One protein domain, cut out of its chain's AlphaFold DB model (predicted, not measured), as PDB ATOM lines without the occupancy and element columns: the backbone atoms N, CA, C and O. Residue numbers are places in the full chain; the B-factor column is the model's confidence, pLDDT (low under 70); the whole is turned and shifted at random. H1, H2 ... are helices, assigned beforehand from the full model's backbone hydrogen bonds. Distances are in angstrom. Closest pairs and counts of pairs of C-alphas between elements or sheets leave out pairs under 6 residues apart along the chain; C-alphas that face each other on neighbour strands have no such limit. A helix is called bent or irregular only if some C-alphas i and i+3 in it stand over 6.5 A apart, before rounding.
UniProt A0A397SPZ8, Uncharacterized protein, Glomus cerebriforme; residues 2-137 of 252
ATOM      1  N   GLU A   2      36.045  13.033 -43.130       59.25
ATOM      2  CA  GLU A   2      35.510  12.155 -42.080       59.25
ATOM      3  C   GLU A   2      36.514  11.118 -41.533       59.25
ATOM      4  O   GLU A   2      36.634  10.957 -40.319       59.25
ATOM      5  N   ASN A   3      37.335  10.516 -42.401       60.59
ATOM      6  CA  ASN A   3      38.365   9.555 -41.980       60.59
ATOM      7  C   ASN A   3      39.476  10.193 -41.132       60.59
ATOM      8  O   ASN A   3      39.901   9.605 -40.145       60.59
ATOM      9  N   LYS A   4      39.888  11.433 -41.438       62.97
ATOM     10  CA  LYS A   4      40.876  12.162 -40.617       62.97
ATOM     11  C   LYS A   4      40.336  12.456 -39.214       62.97
ATOM     12  O   LYS A   4      41.073  12.355 -38.240       62.97
ATOM     13  N   LYS A   5      39.041  12.775 -39.097       61.19
ATOM     14  CA  LYS A   5      38.380  13.018 -37.806       61.19
ATOM     15  C   LYS A   5      38.260  11.731 -36.976       61.19
ATOM     16  O   LYS A   5      38.506  11.775 -35.775       61.19
ATOM     17  N   LYS A   6      37.950  10.595 -37.614       57.47
ATOM     18  CA  LYS A   6      37.911   9.272 -36.961       57.47
ATOM     19  C   LYS A   6      39.285   8.824 -36.461       57.47
ATOM     20  O   LYS A   6      39.394   8.438 -35.305       57.47
ATOM     21  N   ILE A   7      40.328   8.950 -37.284       67.69
ATOM     22  CA  ILE A   7      41.708   8.603 -36.899       67.69
ATOM     23  C   ILE A   7      42.170   9.469 -35.718       67.69
ATOM     24  O   ILE A   7      42.713   8.952 -34.747       67.69
ATOM     25  N   LYS A   8      41.873  10.776 -35.746       63.19
ATOM     26  CA  LYS A   8      42.213  11.699 -34.654       63.19
ATOM     27  C   LYS A   8      41.477  11.376 -33.345       63.19
ATOM     28  O   LYS A   8      42.087  11.428 -32.281       63.19
ATOM     29  N   MET A   9      40.188  11.027 -33.408       66.12
ATOM     30  CA  MET A   9      39.442  10.573 -32.225       66.12
ATOM     31  C   MET A   9      39.978   9.244 -31.682       66.12
ATOM     32  O   MET A   9      40.157   9.128 -30.476       66.12
ATOM     33  N   GLY A  10      40.294   8.280 -32.553       59.12
ATOM     34  CA  GLY A  10      40.877   6.995 -32.153       59.12
ATOM     35  C   GLY A  10      42.224   7.152 -31.447       59.12
ATOM     36  O   GLY A  10      42.415   6.595 -30.371       59.12
ATOM     37  N   ALA A  11      43.113   7.991 -31.990       66.06
ATOM     38  CA  ALA A  11      44.393   8.310 -31.357       66.06
ATOM     39  C   ALA A  11      44.204   8.956 -29.974       66.06
ATOM     40  O   ALA A  11      44.880   8.585 -29.024       66.06
ATOM     41  N   THR A  12      43.230   9.864 -29.841       64.94
ATOM     42  CA  THR A  12      42.933  10.523 -28.557       64.94
ATOM     43  C   THR A  12      42.438   9.519 -27.509       64.94
ATOM     44  O   THR A  12      42.881   9.560 -26.368       64.94
ATOM     45  N   ILE A  13      41.550   8.595 -27.893       68.44
ATOM     46  CA  ILE A  13      41.038   7.542 -26.999       68.44
ATOM     47  C   ILE A  13      42.167   6.600 -26.565       68.44
ATOM     48  O   ILE A  13      42.235   6.256 -25.387       68.44
ATOM     49  N   SER A  14      43.067   6.231 -27.485       72.38
ATOM     50  CA  SER A  14      44.243   5.409 -27.166       72.38
ATOM     51  C   SER A  14      45.095   6.077 -26.095       72.38
ATOM     52  O   SER A  14      45.305   5.492 -25.043       72.38
ATOM     53  N   THR A  15      45.464   7.348 -26.285       77.94
ATOM     54  CA  THR A  15      46.324   8.067 -25.335       77.94
ATOM     55  C   THR A  15      45.732   8.141 -23.928       77.94
ATOM     56  O   THR A  15      46.452   7.936 -22.957       77.94
ATOM     57  N   TYR A  16      44.429   8.410 -23.783       78.69
ATOM     58  CA  TYR A  16      43.805   8.421 -22.453       78.69
ATOM     59  C   TYR A  16      43.697   7.020 -21.844       78.69
ATOM     60  O   TYR A  16      43.777   6.892 -20.627       78.69
ATOM     61  N   THR A  17      43.535   5.983 -22.665       77.94
ATOM     62  CA  THR A  17      43.489   4.594 -22.185       77.94
ATOM     63  C   THR A  17      44.856   4.153 -21.669       77.94
ATOM     64  O   THR A  17      44.941   3.616 -20.567       77.94
ATOM     65  N   ASP A  18      45.914   4.448 -22.424       83.12
ATOM     66  CA  ASP A  18      47.295   4.149 -22.043       83.12
ATOM     67  C   ASP A  18      47.659   4.905 -20.759       83.12
ATOM     68  O   ASP A  18      48.076   4.308 -19.770       83.12
ATOM     69  N   LYS A  19      47.345   6.209 -20.709       84.56
ATOM     70  CA  LYS A  19      47.550   7.048 -19.522       84.56
ATOM     71  C   LYS A  19      46.799   6.524 -18.295       84.56
ATOM     72  O   LYS A  19      47.362   6.468 -17.208       84.56
ATOM     73  N   PHE A  20      45.533   6.131 -18.454       83.25
ATOM     74  CA  PHE A  20      44.747   5.543 -17.368       83.25
ATOM     75  C   PHE A  20      45.416   4.281 -16.819       83.25
ATOM     76  O   PHE A  20      45.549   4.126 -15.604       83.25
ATOM     77  N   TYR A  21      45.854   3.385 -17.704       81.19
ATOM     78  CA  TYR A  21      46.478   2.142 -17.282       81.19
ATOM     79  C   TYR A  21      47.818   2.396 -16.579       81.19
ATOM     80  O   TYR A  21      48.000   1.976 -15.433       81.19
ATOM     81  N   ASP A  22      48.712   3.145 -17.216       84.62
ATOM     82  CA  ASP A  22      50.077   3.349 -16.731       84.62
ATOM     83  C   ASP A  22      50.128   4.197 -15.456       84.62
ATOM     84  O   ASP A  22      50.850   3.872 -14.513       84.62
ATOM     85  N   GLU A  23      49.330   5.263 -15.380       84.00
ATOM     86  CA  GLU A  23      49.395   6.195 -14.253       84.00
ATOM     87  C   GLU A  23      48.478   5.815 -13.095       84.00
ATOM     88  O   GLU A  23      48.778   6.173 -11.955       84.00
ATOM     89  N   LYS A  24      47.351   5.138 -13.351       83.62
ATOM     90  CA  LYS A  24      46.319   4.892 -12.325       83.62
ATOM     91  C   LYS A  24      46.117   3.422 -12.001       83.62
ATOM     92  O   LYS A  24      45.820   3.112 -10.855       83.62
ATOM     93  N   VAL A  25      46.272   2.512 -12.960       78.88
ATOM     94  CA  VAL A  25      46.107   1.074 -12.689       78.88
ATOM     95  C   VAL A  25      47.413   0.458 -12.193       78.88
ATOM     96  O   VAL A  25      47.401  -0.240 -11.183       78.88
ATOM     97  N   ILE A  26      48.544   0.735 -12.851       78.25
ATOM     98  CA  ILE A  26      49.853   0.191 -12.449       78.25
ATOM     99  C   ILE A  26      50.330   0.786 -11.117       78.25
ATOM    100  O   ILE A  26      50.911   0.072 -10.300       78.25
ATOM    101  N   SER A  27      50.091   2.080 -10.887       73.12
ATOM    102  CA  SER A  27      50.548   2.782  -9.678       73.12
ATOM    103  C   SER A  27      49.839   2.318  -8.405       73.12
ATOM    104  O   SER A  27      50.399   2.374  -7.307       73.12
ATOM    105  N   VAL A  28      48.608   1.838  -8.549       71.50
ATOM    106  CA  VAL A  28      47.796   1.327  -7.457       71.50
ATOM    107  C   VAL A  28      48.124  -0.159  -7.343       71.50
ATOM    108  O   VAL A  28      47.499  -0.981  -8.010       71.50
ATOM    109  N   ASP A  29      49.147  -0.489  -6.541       71.56
ATOM    110  CA  ASP A  29      49.667  -1.852  -6.323       71.56
ATOM    111  C   ASP A  29      48.577  -2.803  -5.802       71.56
ATOM    112  O   ASP A  29      48.391  -3.039  -4.609       71.56
ATOM    113  N   THR A  30      47.792  -3.297  -6.748       75.62
ATOM    114  CA  THR A  30      46.593  -4.117  -6.556       75.62
ATOM    115  C   THR A  30      46.805  -5.503  -7.130       75.62
ATOM    116  O   THR A  30      45.854  -6.280  -7.284       75.62
ATOM    117  N   LYS A  31      48.067  -5.851  -7.419       76.81
ATOM    118  CA  LYS A  31      48.444  -7.215  -7.763       76.81
ATOM    119  C   LYS A  31      47.944  -8.121  -6.649       76.81
ATOM    120  O   LYS A  31      48.265  -7.943  -5.479       76.81
ATOM    121  N   ASN A  32      47.124  -9.091  -7.031       78.81
ATOM    122  CA  ASN A  32      46.518 -10.049  -6.114       78.81
ATOM    123  C   ASN A  32      45.538  -9.456  -5.089       78.81
ATOM    124  O   ASN A  32      45.216 -10.152  -4.133       78.81
ATOM    125  N   PHE A  33      44.990  -8.251  -5.306       83.31
ATOM    126  CA  PHE A  33      43.997  -7.643  -4.404       83.31
ATOM    127  C   PHE A  33      42.860  -8.614  -4.041       83.31
ATOM    128  O   PHE A  33      42.431  -8.688  -2.896       83.31
ATOM    129  N   ASN A  34      42.421  -9.433  -5.001       79.75
ATOM    130  CA  ASN A  34      41.396 -10.460  -4.799       79.75
ATOM    131  C   ASN A  34      41.773 -11.606  -3.855       79.75
ATOM    132  O   ASN A  34      40.873 -12.261  -3.332       79.75
ATOM    133  N   PHE A  35      43.063 -11.877  -3.694       83.62
ATOM    134  CA  PHE A  35      43.590 -12.947  -2.849       83.62
ATOM    135  C   PHE A  35      43.970 -12.458  -1.452       83.62
ATOM    136  O   PHE A  35      44.270 -13.278  -0.592       83.62
ATOM    137  N   TRP A  36      43.964 -11.142  -1.226       85.50
ATOM    138  CA  TRP A  36      44.180 -10.567   0.096       85.50
ATOM    139  C   TRP A  36      43.058 -10.954   1.052       85.50
ATOM    140  O   TRP A  36      41.900 -11.113   0.649       85.50
ATOM    141  N   GLU A  37      43.394 -11.048   2.336       86.81
ATOM    142  CA  GLU A  37      42.376 -11.243   3.359       86.81
ATOM    143  C   GLU A  37      41.442 -10.028   3.431       86.81
ATOM    144  O   GLU A  37      41.799  -8.895   3.098       86.81
ATOM    145  N   TRP A  38      40.216 -10.247   3.909       81.75
ATOM    146  CA  TRP A  38      39.209  -9.187   3.970       81.75
ATOM    147  C   TRP A  38      39.681  -7.963   4.775       81.75
ATOM    148  O   TRP A  38      39.433  -6.826   4.373       81.75
ATOM    149  N   ALA A  39      40.417  -8.185   5.868       84.94
ATOM    150  CA  ALA A  39      40.976  -7.113   6.690       84.94
ATOM    151  C   ALA A  39      42.023  -6.269   5.935       84.94
ATOM    152  O   ALA A  39      42.093  -5.051   6.115       84.94
ATOM    153  N   GLU A  40      42.816  -6.894   5.061       86.75
ATOM    154  CA  GLU A  40      43.818  -6.215   4.235       86.75
ATOM    155  C   GLU A  40      43.154  -5.384   3.134       86.75
ATOM    156  O   GLU A  40      43.498  -4.213   2.949       86.75
ATOM    157  N   GLN A  41      42.137  -5.942   2.468       84.94
ATOM    158  CA  GLN A  41      41.327  -5.214   1.486       84.94
ATOM    159  C   GLN A  41      40.627  -4.005   2.122       84.94
ATOM    160  O   GLN A  41      40.659  -2.907   1.568       84.94
ATOM    161  N   GLU A  42      40.025  -4.170   3.303       81.50
ATOM    162  CA  GLU A  42      39.395  -3.065   4.032       81.50
ATOM    163  C   GLU A  42      40.413  -1.976   4.392       81.50
ATOM    164  O   GLU A  42      40.159  -0.790   4.160       81.50
ATOM    165  N   LYS A  43      41.577  -2.355   4.935       86.50
ATOM    166  CA  LYS A  43      42.641  -1.406   5.291       86.50
ATOM    167  C   LYS A  43      43.110  -0.614   4.070       86.50
ATOM    168  O   LYS A  43      43.289   0.601   4.164       86.50
ATOM    169  N   PHE A  44      43.258  -1.283   2.929       85.94
ATOM    170  CA  PHE A  44      43.617  -0.654   1.665       85.94
ATOM    171  C   PHE A  44      42.555   0.345   1.192       85.94
ATOM    172  O   PHE A  44      42.870   1.500   0.908       85.94
ATOM    173  N   LEU A  45      41.285  -0.063   1.155       82.00
ATOM    174  CA  LEU A  45      40.188   0.805   0.718       82.00
ATOM    175  C   LEU A  45      40.006   2.010   1.651       82.00
ATOM    176  O   LEU A  45      39.705   3.106   1.186       82.00
ATOM    177  N   ARG A  46      40.226   1.843   2.962       81.81
ATOM    178  CA  ARG A  46      40.192   2.946   3.937       81.81
ATOM    179  C   ARG A  46      41.318   3.941   3.719       81.81
ATOM    180  O   ARG A  46      41.060   5.138   3.722       81.81
ATOM    181  N   ARG A  47      42.543   3.456   3.510       83.62
ATOM    182  CA  ARG A  47      43.711   4.310   3.257       83.62
ATOM    183  C   ARG A  47      43.530   5.180   2.012       83.62
ATOM    184  O   ARG A  47      44.007   6.306   1.996       83.62
ATOM    185  N   ASN A  48      42.832   4.663   1.004       77.56
ATOM    186  CA  ASN A  48      42.568   5.360  -0.253       77.56
ATOM    187  C   ASN A  48      41.216   6.100  -0.269       77.56
ATOM    188  O   ASN A  48      40.743   6.469  -1.336       77.56
ATOM    189  N   ASN A  49      40.558   6.289   0.884       76.62
ATOM    190  CA  ASN A  49      39.235   6.926   1.019       76.62
ATOM    191  C   ASN A  49      38.070   6.258   0.251       76.62
ATOM    192  O   ASN A  49      36.936   6.725   0.329       76.62
ATOM    193  N   LEU A  50      38.291   5.103  -0.379       73.81
ATOM    194  CA  LEU A  50      37.284   4.320  -1.112       73.81
ATOM    195  C   LEU A  50      36.284   3.604  -0.187       73.81
ATOM    196  O   LEU A  50      35.247   3.096  -0.609       73.81
ATOM    197  N   TRP A  51      36.586   3.547   1.110       69.00
ATOM    198  CA  TRP A  51      35.770   2.837   2.093       69.00
ATOM    199  C   TRP A  51      34.459   3.544   2.463       69.00
ATOM    200  O   TRP A  51      33.472   2.884   2.811       69.00
ATOM    201  N   HIS A  52      34.420   4.877   2.399       66.56
ATOM    202  CA  HIS A  52      33.227   5.648   2.768       66.56
ATOM    203  C   HIS A  52      32.046   5.382   1.821       66.56
ATOM    204  O   HIS A  52      30.900   5.343   2.272       66.56
ATOM    205  N   GLU A  53      32.322   5.087   0.549       61.84
ATOM    206  CA  GLU A  53      31.321   4.676  -0.445       61.84
ATOM    207  C   GLU A  53      30.786   3.254  -0.202       61.84
ATOM    208  O   GLU A  53      29.653   2.919  -0.563       61.84
ATOM    209  N   LEU A  54      31.589   2.410   0.454       62.22
ATOM    210  CA  LEU A  54      31.318   0.990   0.665       62.22
ATOM    211  C   LEU A  54      30.413   0.740   1.881       62.22
ATOM    212  O   LEU A  54      29.511  -0.104   1.829       62.22
ATOM    213  N   LYS A  55      30.609   1.510   2.965       57.34
ATOM    214  CA  LYS A  55      29.821   1.404   4.208       57.34
ATOM    215  C   LYS A  55      28.382   1.897   4.093       57.34
ATOM    216  O   LYS A  55      27.556   1.515   4.921       57.34
ATOM    217  N   GLN A  56      28.038   2.675   3.069       54.97
ATOM    218  CA  GLN A  56      26.662   3.125   2.845       54.97
ATOM    219  C   GLN A  56      25.781   2.030   2.225       54.97
ATOM    220  O   GLN A  56      25.023   2.286   1.298       54.97
ATOM    221  N   GLY A  57      25.823   0.805   2.762       51.03
ATOM    222  CA  GLY A  57      24.987  -0.337   2.366       51.03
ATOM    223  C   GLY A  57      23.469  -0.139   2.525       51.03
ATOM    224  O   GLY A  57      22.722  -1.115   2.531       51.03
ATOM    225  N   ASN A  58      23.001   1.102   2.641       51.88
ATOM    226  CA  ASN A  58      21.605   1.470   2.541       51.88
ATOM    227  C   ASN A  58      21.213   1.615   1.068       51.88
ATOM    228  O   ASN A  58      21.917   2.216   0.261       51.88
ATOM    229  N   ARG A  59      20.024   1.104   0.733       52.28
ATOM    230  CA  ARG A  59      19.384   1.172  -0.597       52.28
ATOM    231  C   ARG A  59      19.195   2.596  -1.152       52.28
ATOM    232  O   ARG A  59      18.689   2.743  -2.256       52.28
ATOM    233  N   THR A  60      19.558   3.621  -0.390       61.53
ATOM    234  CA  THR A  60      19.486   5.033  -0.763       61.53
ATOM    235  C   THR A  60      20.736   5.537  -1.485       61.53
ATOM    236  O   THR A  60      20.643   6.565  -2.145       61.53
ATOM    237  N   ASN A  61      21.880   4.840  -1.411       71.19
ATOM    238  CA  ASN A  61      23.062   5.206  -2.193       71.19
ATOM    239  C   ASN A  61      23.007   4.524  -3.584       71.19
ATOM    240  O   ASN A  61      23.112   3.293  -3.664       71.19
ATOM    241  N   PRO A  62      22.857   5.290  -4.684       73.12
ATOM    242  CA  PRO A  62      22.715   4.730  -6.028       73.12
ATOM    243  C   PRO A  62      23.972   3.986  -6.504       73.12
ATOM    244  O   PRO A  62      23.849   2.974  -7.192       73.12
ATOM    245  N   VAL A  63      25.168   4.417  -6.087       73.06
ATOM    246  CA  VAL A  63      26.441   3.753  -6.416       73.06
ATOM    247  C   VAL A  63      26.513   2.395  -5.727       73.06
ATOM    248  O   VAL A  63      26.786   1.384  -6.368       73.06
ATOM    249  N   ALA A  64      26.174   2.329  -4.438       74.12
ATOM    250  CA  ALA A  64      26.161   1.064  -3.707       74.12
ATOM    251  C   ALA A  64      25.138   0.067  -4.279       74.12
ATOM    252  O   ALA A  64      25.419  -1.133  -4.346       74.12
ATOM    253  N   ALA A  65      23.974   0.553  -4.724       78.38
ATOM    254  CA  ALA A  65      22.959  -0.265  -5.383       78.38
ATOM    255  C   ALA A  65      23.434  -0.794  -6.747       78.38
ATOM    256  O   ALA A  65      23.249  -1.979  -7.032       78.38
ATOM    257  N   LEU A  66      24.086   0.049  -7.556       82.94
ATOM    258  CA  LEU A  66      24.675  -0.337  -8.838       82.94
ATOM    259  C   LEU A  66      25.774  -1.385  -8.652       82.94
ATOM    260  O   LEU A  66      25.726  -2.446  -9.267       82.94
ATOM    261  N   VAL A  67      26.728  -1.118  -7.761       81.69
ATOM    262  CA  VAL A  67      27.849  -2.015  -7.465       81.69
ATOM    263  C   VAL A  67      27.344  -3.371  -6.968       81.69
ATOM    264  O   VAL A  67      27.817  -4.413  -7.423       81.69
ATOM    265  N   LYS A  68      26.333  -3.375  -6.089       81.81
ATOM    266  CA  LYS A  68      25.675  -4.610  -5.655       81.81
ATOM    267  C   LYS A  68      25.002  -5.330  -6.827       81.81
ATOM    268  O   LYS A  68      25.214  -6.523  -6.995       81.81
ATOM    269  N   GLY A  69      24.242  -4.616  -7.656       84.12
ATOM    270  CA  GLY A  69      23.579  -5.190  -8.825       84.12
ATOM    271  C   GLY A  69      24.557  -5.809  -9.826       84.12
ATOM    272  O   GLY A  69      24.288  -6.882 -10.358       84.12
ATOM    273  N   ILE A  70      25.709  -5.181 -10.064       84.62
ATOM    274  CA  ILE A  70      26.756  -5.732 -10.935       84.62
ATOM    275  C   ILE A  70      27.375  -6.972 -10.286       84.62
ATOM    276  O   ILE A  70      27.489  -8.005 -10.946       84.62
ATOM    277  N   SER A  71      27.739  -6.902  -9.003       86.44
ATOM    278  CA  SER A  71      28.355  -8.021  -8.277       86.44
ATOM    279  C   SER A  71      27.444  -9.255  -8.250       86.44
ATOM    280  O   SER A  71      27.870 -10.337  -8.660       86.44
ATOM    281  N   ASP A  72      26.168  -9.072  -7.891       85.88
ATOM    282  CA  ASP A  72      25.160 -10.137  -7.820       85.88
ATOM    283  C   ASP A  72      24.950 -10.824  -9.190       85.88
ATOM    284  O   ASP A  72      24.692 -12.027  -9.247       85.88
ATOM    285  N   ASN A  73      25.096 -10.087 -10.301       89.00
ATOM    286  CA  ASN A  73      24.882 -10.605 -11.659       89.00
ATOM    287  C   ASN A  73      26.140 -11.172 -12.339       89.00
ATOM    288  O   ASN A  73      26.015 -11.921 -13.306       89.00
ATOM    289  N   SER A  74      27.343 -10.822 -11.877       83.69
ATOM    290  CA  SER A  74      28.607 -11.146 -12.566       83.69
ATOM    291  C   SER A  74      29.540 -12.071 -11.784       83.69
ATOM    292  O   SER A  74      30.542 -12.519 -12.334       83.69
ATOM    293  N   LYS A  75      29.240 -12.361 -10.508       84.81
ATOM    294  CA  LYS A  75      30.162 -13.015  -9.554       84.81
ATOM    295  C   LYS A  75      31.473 -12.246  -9.326       84.81
ATOM    296  O   LYS A  75      32.378 -12.767  -8.678       84.81
ATOM    297  N   ILE A  76      31.592 -11.017  -9.834       83.38
ATOM    298  CA  ILE A  76      32.740 -10.151  -9.571       83.38
ATOM    299  C   ILE A  76      32.647  -9.687  -8.121       83.38
ATOM    300  O   ILE A  76      31.590  -9.242  -7.665       83.38
ATOM    301  N   ASN A  77      33.759  -9.787  -7.393       83.81
ATOM    302  CA  ASN A  77      33.828  -9.332  -6.012       83.81
ATOM    303  C   ASN A  77      33.501  -7.830  -5.945       83.81
ATOM    304  O   ASN A  77      34.115  -7.009  -6.627       83.81
ATOM    305  N   ARG A  78      32.532  -7.482  -5.092       82.75
ATOM    306  CA  ARG A  78      32.065  -6.114  -4.857       82.75
ATOM    307  C   ARG A  78      33.214  -5.135  -4.579       82.75
ATOM    308  O   ARG A  78      33.171  -4.005  -5.056       82.75
ATOM    309  N   ASN A  79      34.246  -5.573  -3.859       82.50
ATOM    310  CA  ASN A  79      35.410  -4.754  -3.516       82.50
ATOM    311  C   ASN A  79      36.244  -4.378  -4.750       82.50
ATOM    312  O   ASN A  79      36.751  -3.263  -4.805       82.50
ATOM    313  N   ILE A  80      36.332  -5.252  -5.764       84.12
ATOM    314  CA  ILE A  80      36.988  -4.920  -7.042       84.12
ATOM    315  C   ILE A  80      36.222  -3.809  -7.745       84.12
ATOM    316  O   ILE A  80      36.820  -2.891  -8.286       84.12
ATOM    317  N   ILE A  81      34.892  -3.888  -7.749       85.12
ATOM    318  CA  ILE A  81      34.063  -2.910  -8.453       85.12
ATOM    319  C   ILE A  81      34.240  -1.525  -7.818       85.12
ATOM    320  O   ILE A  81      34.365  -0.543  -8.541       85.12
ATOM    321  N   TYR A  82      34.323  -1.448  -6.487       83.06
ATOM    322  CA  TYR A  82      34.649  -0.197  -5.793       83.06
ATOM    323  C   TYR A  82      36.065   0.292  -6.071       83.06
ATOM    324  O   TYR A  82      36.257   1.480  -6.300       83.06
ATOM    325  N   LEU A  83      37.047  -0.611  -6.075       84.62
ATOM    326  CA  LEU A  83      38.425  -0.272  -6.412       84.62
ATOM    327  C   LEU A  83      38.513   0.340  -7.816       84.62
ATOM    328  O   LEU A  83      39.026   1.441  -7.979       84.62
ATOM    329  N   VAL A  84      37.955  -0.347  -8.813       84.62
ATOM    330  CA  VAL A  84      37.921   0.123 -10.202       84.62
ATOM    331  C   VAL A  84      37.146   1.432 -10.305       84.62
ATOM    332  O   VAL A  84      37.626   2.362 -10.941       84.62
ATOM    333  N   GLY A  85      35.985   1.532  -9.651       83.88
ATOM    334  CA  GLY A  85      35.191   2.758  -9.615       83.88
ATOM    335  C   GLY A  85      35.987   3.946  -9.080       83.88
ATOM    336  O   GLY A  85      36.020   4.985  -9.724       83.88
ATOM    337  N   GLY A  86      36.702   3.767  -7.970       82.69
ATOM    338  CA  GLY A  86      37.557   4.796  -7.385       82.69
ATOM    339  C   GLY A  86      38.692   5.251  -8.300       82.69
ATOM    340  O   GLY A  86      38.872   6.447  -8.506       82.69
ATOM    341  N   ILE A  87      39.429   4.300  -8.884       83.88
ATOM    342  CA  ILE A  87      40.531   4.592  -9.819       83.88
ATOM    343  C   ILE A  87      40.005   5.369 -11.036       83.88
ATOM    344  O   ILE A  87      40.612   6.352 -11.460       83.88
ATOM    345  N   VAL A  88      38.856   4.952 -11.578       85.31
ATOM    346  CA  VAL A  88      38.198   5.615 -12.710       85.31
ATOM    347  C   VAL A  88      37.735   7.022 -12.332       85.31
ATOM    348  O   VAL A  88      37.996   7.952 -13.090       85.31
ATOM    349  N   SER A  89      37.098   7.204 -11.174       84.81
ATOM    350  CA  SER A  89      36.632   8.519 -10.718       84.81
ATOM    351  C   SER A  89      37.776   9.523 -10.615       84.81
ATOM    352  O   SER A  89      37.699  10.580 -11.234       84.81
ATOM    353  N   VAL A  90      38.869   9.165  -9.929       84.94
ATOM    354  CA  VAL A  90      40.043  10.045  -9.773       84.94
ATOM    355  C   VAL A  90      40.633  10.421 -11.130       84.94
ATOM    356  O   VAL A  90      40.936  11.584 -11.381       84.94
ATOM    357  N   PHE A  91      40.762   9.451 -12.038       85.62
ATOM    358  CA  PHE A  91      41.258   9.726 -13.382       85.62
ATOM    359  C   PHE A  91      40.370  10.719 -14.139       85.62
ATOM    360  O   PHE A  91      40.875  11.657 -14.752       85.62
ATOM    361  N   TYR A  92      39.051  10.524 -14.107       85.94
ATOM    362  CA  TYR A  92      38.132  11.420 -14.800       85.94
ATOM    363  C   TYR A  92      38.103  12.816 -14.184       85.94
ATOM    364  O   TYR A  92      38.050  13.780 -14.940       85.94
ATOM    365  N   GLU A  93      38.167  12.937 -12.858       89.06
ATOM    366  CA  GLU A  93      38.270  14.233 -12.183       89.06
ATOM    367  C   GLU A  93      39.510  14.998 -12.652       89.06
ATOM    368  O   GLU A  93      39.385  16.135 -13.101       89.06
ATOM    369  N   GLU A  94      40.681  14.358 -12.671       89.25
ATOM    370  CA  GLU A  94      41.922  14.984 -13.145       89.25
ATOM    371  C   GLU A  94      41.869  15.371 -14.629       89.25
ATOM    372  O   GLU A  94      42.342  16.438 -15.024       89.25
ATOM    373  N   VAL A  95      41.294  14.513 -15.479       88.81
ATOM    374  CA  VAL A  95      41.156  14.808 -16.911       88.81
ATOM    375  C   VAL A  95      40.191  15.971 -17.142       88.81
ATOM    376  O   VAL A  95      40.470  16.832 -17.979       88.81
ATOM    377  N   LEU A  96      39.067  16.006 -16.424       89.62
ATOM    378  CA  LEU A  96      38.087  17.086 -16.522       89.62
ATOM    379  C   LEU A  96      38.658  18.405 -16.011       89.62
ATOM    380  O   LEU A  96      38.472  19.429 -16.666       89.62
ATOM    381  N   ASP A  97      39.380  18.381 -14.895       92.88
ATOM    382  CA  ASP A  97      40.034  19.561 -14.334       92.88
ATOM    383  C   ASP A  97      41.077  20.126 -15.308       92.88
ATOM    384  O   ASP A  97      41.015  21.293 -15.695       92.88
ATOM    385  N   HIS A  98      41.942  19.262 -15.851       90.31
ATOM    386  CA  HIS A  98      42.926  19.663 -16.857       90.31
ATOM    387  C   HIS A  98      42.278  20.276 -18.111       90.31
ATOM    388  O   HIS A  98      42.757  21.279 -18.646       90.31
ATOM    389  N   GLN A  99      41.185  19.684 -18.602       89.75
ATOM    390  CA  GLN A  99      40.458  20.227 -19.753       89.75
ATOM    391  C   GLN A  99      39.772  21.555 -19.435       89.75
ATOM    392  O   GLN A  99      39.745  22.436 -20.295       89.75
ATOM    393  N   THR A 100      39.246  21.701 -18.221       93.88
ATOM    394  CA  THR A 100      38.607  22.934 -17.751       93.88
ATOM    395  C   THR A 100      39.627  24.062 -17.686       93.88
ATOM    396  O   THR A 100      39.406  25.103 -18.299       93.88
ATOM    397  N   HIS A 101      40.791  23.817 -17.079       94.81
ATOM    398  CA  HIS A 101      41.883  24.786 -17.019       94.81
ATOM    399  C   HIS A 101      42.358  25.206 -18.415       94.81
ATOM    400  O   HIS A 101      42.490  26.387 -18.717       94.81
ATOM    401  N   LYS A 102      42.547  24.240 -19.324       94.94
ATOM    402  CA  LYS A 102      42.947  24.531 -20.708       94.94
ATOM    403  C   LYS A 102      41.910  25.377 -21.455       94.94
ATOM    404  O   LYS A 102      42.267  26.195 -22.303       94.94
ATOM    405  N   LEU A 103      40.624  25.147 -21.191       94.69
ATOM    406  CA  LEU A 103      39.546  25.938 -21.775       94.69
ATOM    407  C   LEU A 103      39.531  27.365 -21.210       94.69
ATOM    408  O   LEU A 103      39.338  28.309 -21.973       94.69
ATOM    409  N   GLU A 104      39.764  27.514 -19.909       96.31
ATOM    410  CA  GLU A 104      39.859  28.803 -19.223       96.31
ATOM    411  C   GLU A 104      41.038  29.637 -19.745       96.31
ATOM    412  O   GLU A 104      40.846  30.779 -20.155       96.31
ATOM    413  N   GLU A 105      42.230  29.049 -19.876       96.69
ATOM    414  CA  GLU A 105      43.396  29.719 -20.470       96.69
ATOM    415  C   GLU A 105      43.121  30.216 -21.897       96.69
ATOM    416  O   GLU A 105      43.463  31.346 -22.254       96.69
ATOM    417  N   ALA A 106      42.482  29.384 -22.725       95.44
ATOM    418  CA  ALA A 106      42.121  29.760 -24.088       95.44
ATOM    419  C   ALA A 106      41.088  30.897 -24.113       95.44
ATOM    420  O   ALA A 106      41.134  31.763 -24.990       95.44
ATOM    421  N   TYR A 107      40.154  30.905 -23.162       95.69
ATOM    422  CA  TYR A 107      39.174  31.973 -23.019       95.69
ATOM    423  C   TYR A 107      39.836  33.300 -22.628       95.69
ATOM    424  O   TYR A 107      39.601  34.310 -23.290       95.69
ATOM    425  N   GLU A 108      40.719  33.292 -21.628       96.19
ATOM    426  CA  GLU A 108      41.460  34.481 -21.194       96.19
ATOM    427  C   GLU A 108      42.351  35.048 -22.305       96.19
ATOM    428  O   GLU A 108      42.418  36.264 -22.506       96.19
ATOM    429  N   GLN A 109      42.992  34.180 -23.092       96.19
ATOM    430  CA  GLN A 109      43.767  34.624 -24.246       96.19
ATOM    431  C   GLN A 109      42.881  35.305 -25.298       96.19
ATOM    432  O   GLN A 109      43.215  36.393 -25.765       96.19
ATOM    433  N   ASN A 110      41.717  34.731 -25.614       94.69
ATOM    434  CA  ASN A 110      40.773  35.346 -26.552       94.69
ATOM    435  C   ASN A 110      40.273  36.718 -26.067       94.69
ATOM    436  O   ASN A 110      40.066  37.618 -26.883       94.69
ATOM    437  N   GLN A 111      40.094  36.904 -24.755       95.81
ATOM    438  CA  GLN A 111      39.729  38.206 -24.188       95.81
ATOM    439  C   GLN A 111      40.839  39.246 -24.394       95.81
ATOM    440  O   GLN A 111      40.565  40.361 -24.846       95.81
ATOM    441  N   ARG A 112      42.103  38.880 -24.146       95.69
ATOM    442  CA  ARG A 112      43.263  39.758 -24.399       95.69
ATOM    443  C   ARG A 112      43.393  40.128 -25.874       95.69
ATOM    444  O   ARG A 112      43.645  41.290 -26.203       95.69
ATOM    445  N   ASP A 113      43.174  39.163 -26.760       95.44
ATOM    446  CA  ASP A 113      43.226  39.382 -28.204       95.44
ATOM    447  C   ASP A 113      42.088  40.308 -28.658       95.44
ATOM    448  O   ASP A 113      42.311  41.212 -29.464       95.44
ATOM    449  N   SER A 114      40.884  40.158 -28.093       94.38
ATOM    450  CA  SER A 114      39.750  41.047 -28.376       94.38
ATOM    451  C   SER A 114      40.045  42.499 -27.992       94.38
ATOM    452  O   SER A 114      39.802  43.401 -28.795       94.38
ATOM    453  N   ILE A 115      40.610  42.730 -26.802       95.56
ATOM    454  CA  ILE A 115      41.017  44.072 -26.346       95.56
ATOM    455  C   ILE A 115      42.042  44.673 -27.318       95.56
ATOM    456  O   ILE A 115      41.909  45.821 -27.741       95.56
ATOM    457  N   THR A 116      43.027  43.871 -27.719       94.62
ATOM    458  CA  THR A 116      44.077  44.277 -28.661       94.62
ATOM    459  C   THR A 116      43.496  44.675 -30.023       94.62
ATOM    460  O   THR A 116      43.864  45.702 -30.595       94.62
ATOM    461  N   ILE A 117      42.544  43.895 -30.543       95.25
ATOM    462  CA  ILE A 117      41.852  44.188 -31.804       95.25
ATOM    463  C   ILE A 117      41.089  45.514 -31.716       95.25
ATOM    464  O   ILE A 117      41.138  46.314 -32.655       95.25
ATOM    465  N   ASP A 118      40.388  45.765 -30.614       95.19
ATOM    466  CA  ASP A 118      39.631  47.004 -30.442       95.19
ATOM    467  C   ASP A 118      40.548  48.228 -30.291       95.19
ATOM    468  O   ASP A 118      40.249  49.289 -30.850       95.19
ATOM    469  N   GLU A 119      41.715  48.076 -29.660       95.56
ATOM    470  CA  GLU A 119      42.749  49.114 -29.634       95.56
ATOM    471  C   GLU A 119      43.263  49.443 -31.048       95.56
ATOM    472  O   GLU A 119      43.345  50.617 -31.431       95.56
ATOM    473  N   PHE A 120      43.554  48.425 -31.865       93.94
ATOM    474  CA  PHE A 120      43.968  48.633 -33.253       93.94
ATOM    475  C   PHE A 120      42.880  49.313 -34.088       93.94
ATOM    476  O   PHE A 120      43.184  50.238 -34.846       93.94
ATOM    477  N   LYS A 121      41.607  48.929 -33.919       94.69
ATOM    478  CA  LYS A 121      40.482  49.621 -34.570       94.69
ATOM    479  C   LYS A 121      40.414  51.093 -34.160       94.69
ATOM    480  O   LYS A 121      40.213  51.947 -35.024       94.69
ATOM    481  N   ALA A 122      40.599  51.404 -32.876       93.50
ATOM    482  CA  ALA A 122      40.576  52.778 -32.379       93.50
ATOM    483  C   ALA A 122      41.722  53.621 -32.965       93.50
ATOM    484  O   ALA A 122      41.484  54.733 -33.446       93.50
ATOM    485  N   LYS A 123      42.944  53.073 -33.004       93.75
ATOM    486  CA  LYS A 123      44.108  53.708 -33.642       93.75
ATOM    487  C   LYS A 123      43.858  53.977 -35.127       93.75
ATOM    488  O   LYS A 123      44.081  55.090 -35.597       93.75
ATOM    489  N   LEU A 124      43.316  53.001 -35.852       92.31
ATOM    490  CA  LEU A 124      43.022  53.130 -37.280       92.31
ATOM    491  C   LEU A 124      41.933  54.185 -37.553       92.31
ATOM    492  O   LEU A 124      42.059  54.995 -38.474       92.31
ATOM    493  N   ALA A 125      40.900  54.249 -36.708       90.75
ATOM    494  CA  ALA A 125      39.874  55.287 -36.779       90.75
ATOM    495  C   ALA A 125      40.430  56.693 -36.480       90.75
ATOM    496  O   ALA A 125      40.026  57.664 -37.124       90.75
ATOM    497  N   ALA A 126      41.363  56.817 -35.531       88.12
ATOM    498  CA  ALA A 126      42.021  58.084 -35.218       88.12
ATOM    499  C   ALA A 126      42.870  58.589 -36.394       88.12
ATOM    500  O   ALA A 126      42.709  59.743 -36.797       88.12
ATOM    501  N   VAL A 127      43.686  57.712 -36.992       88.50
ATOM    502  CA  VAL A 127      44.508  58.018 -38.177       88.50
ATOM    503  C   VAL A 127      43.632  58.468 -39.351       88.50
ATOM    504  O   VAL A 127      43.893  59.497 -39.972       88.50
ATOM    505  N   SER A 128      42.529  57.761 -39.616       78.12
ATOM    506  CA  SER A 128      41.580  58.117 -40.684       78.12
ATOM    507  C   SER A 128      40.970  59.520 -40.503       78.12
ATOM    508  O   SER A 128      40.878  60.309 -41.453       78.12
ATOM    509  N   LYS A 129      40.632  59.902 -39.261       76.75
ATOM    510  CA  LYS A 129      40.168  61.266 -38.945       76.75
ATOM    511  C   LYS A 129      41.252  62.320 -39.184       76.75
ATOM    512  O   LYS A 129      40.933  63.410 -39.659       76.75
ATOM    513  N   THR A 130      42.520  62.010 -38.899       72.06
ATOM    514  CA  THR A 130      43.629  62.958 -39.094       72.06
ATOM    515  C   THR A 130      43.820  63.283 -40.577       72.06
ATOM    516  O   THR A 130      43.839  64.461 -40.936       72.06
ATOM    517  N   TYR A 131      43.834  62.269 -41.449       59.91
ATOM    518  CA  TYR A 131      43.922  62.450 -42.905       59.91
ATOM    519  C   TYR A 131      42.731  63.222 -43.487       59.91
ATOM    520  O   TYR A 131      42.906  64.094 -44.340       59.91
ATOM    521  N   THR A 132      41.522  62.965 -42.988       58.62
ATOM    522  CA  THR A 132      40.319  63.692 -43.425       58.62
ATOM    523  C   THR A 132      40.389  65.178 -43.044       58.62
ATOM    524  O   THR A 132      40.020  66.042 -43.838       58.62
ATOM    525  N   SER A 133      40.933  65.497 -41.862       57.66
ATOM    526  CA  SER A 133      41.125  66.884 -41.408       57.66
ATOM    527  C   SER A 133      42.245  67.623 -42.160       57.66
ATOM    528  O   SER A 133      42.121  68.821 -42.427       57.66
ATOM    529  N   LEU A 134      43.305  66.906 -42.558       52.19
ATOM    530  CA  LEU A 134      44.413  67.435 -43.357       52.19
ATOM    531  C   LEU A 134      43.930  67.829 -44.762       52.19
ATOM    532  O   LEU A 134      44.203  68.936 -45.224       52.19
ATOM    533  N   ASN A 135      43.128  66.970 -45.396       52.25
ATOM    534  CA  ASN A 135      42.566  67.216 -46.727       52.25
ATOM    535  C   ASN A 135      41.457  68.285 -46.746       52.25
ATOM    536  O   ASN A 135      41.176  68.857 -47.796       52.25
ATOM    537  N   GLN A 136      40.829  68.589 -45.605       50.59
ATOM    538  CA  GLN A 136      39.905  69.726 -45.497       50.59
ATOM    539  C   GLN A 136      40.626  71.065 -45.302       50.59
ATOM    540  O   GLN A 136      40.152  72.080 -45.810       50.59
ATOM    541  N   LYS A 137      41.775  71.089 -44.611       46.22
ATOM    542  CA  LYS A 137      42.579  72.313 -44.439       46.22
ATOM    543  C   LYS A 137      43.379  72.710 -45.684       46.22
ATOM    544  O   LYS A 137      43.727  73.878 -45.804       46.22
TER     545      LYS A 137
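Overview. This is residues 2 to 137 of the 252 residues of an uncharacterized protein of Glomus cerebriforme (UniProt A0A397SPZ8). One very long helix, H5, runs out of a small head, in which the short helices H2, H3 and H4 sit round its first part. A second arm, the free part of H1, residues 2 to 15, sticks out slantwise to H5, while residues 96 to 137 of H5 stand free and make most of the length. The printed part has 136 residues with five named helices, in the order H1, H2, H3, H4, H5, and no named strand; the class is all helix. The whole is extended, with a radius of gyration of the C-alphas of 27.7 A and spans of 96 by 37 by 26 A.

Arrangement. H1, residues 2 to 25, touches H5, residues 78 to 137, with residues 20 to 25 alone, meeting residues 87 to 91. Their closest C-alphas, those of Lys 24 and Ile 87, are 6.3 A apart; the two helices stand at a steep tilt of 51 degrees and run opposite ways. H2, residues 38 to 47, is close to H5 but not clearly touching, with the closest C-alphas, of Leu 45 and Leu 83, 7.4 A apart, at a shallow tilt of 19 degrees, the same way. H2 and H3, residues 51 to 55, only just touch, with 3 pairs of C-alphas within 8 A, and only at the corner; the closest, of Leu 45 and Trp 51, are 5.1 A apart. H3 and H4, residues 62 to 74, only just touch, with 3 such pairs, the closest being Leu 54 and Ala 64 at 6.8 A. H4 touches H5 with residues 67 to 71 alone, closest at the C-alphas of Ser 71 and Arg 78, 5.4 A, at a steep tilt of 51 degrees, opposite ways. H1 is apart from H2, H3 and H4. In H1, H2, H3, H4 and H5 every O i to N i+4 pair is within hydrogen-bond range.

Along the chain. H1 begins at C-alpha 2, (35.510, 12.155, -42.080), and is 33.1 A long; it is neither bent nor irregular, but only just: C-alphas 22 and 25 are 6.1 A apart. H2 is 14.2 A long, H3 6.5 A and H4 18.2 A. H5 begins at C-alpha 78, (32.065, -6.114, -4.857), and ends 88.5 A away at C-alpha 137, (42.579, 72.313, -44.439).

Size, cuts and confidence. The two C-alphas farthest apart, those of Glu 37 and Lys 137, are 96.3 A apart. Without the free stretches, the body of 80 residues spans 34 by 28 by 24 A. The printed part has no cut. The link from H1 to H2, 12 residues, is long. The mean pLDDT of the printed part is 79.8, and it is under 70 at residues 2 to 13, 51 to 60 and 131 to 137.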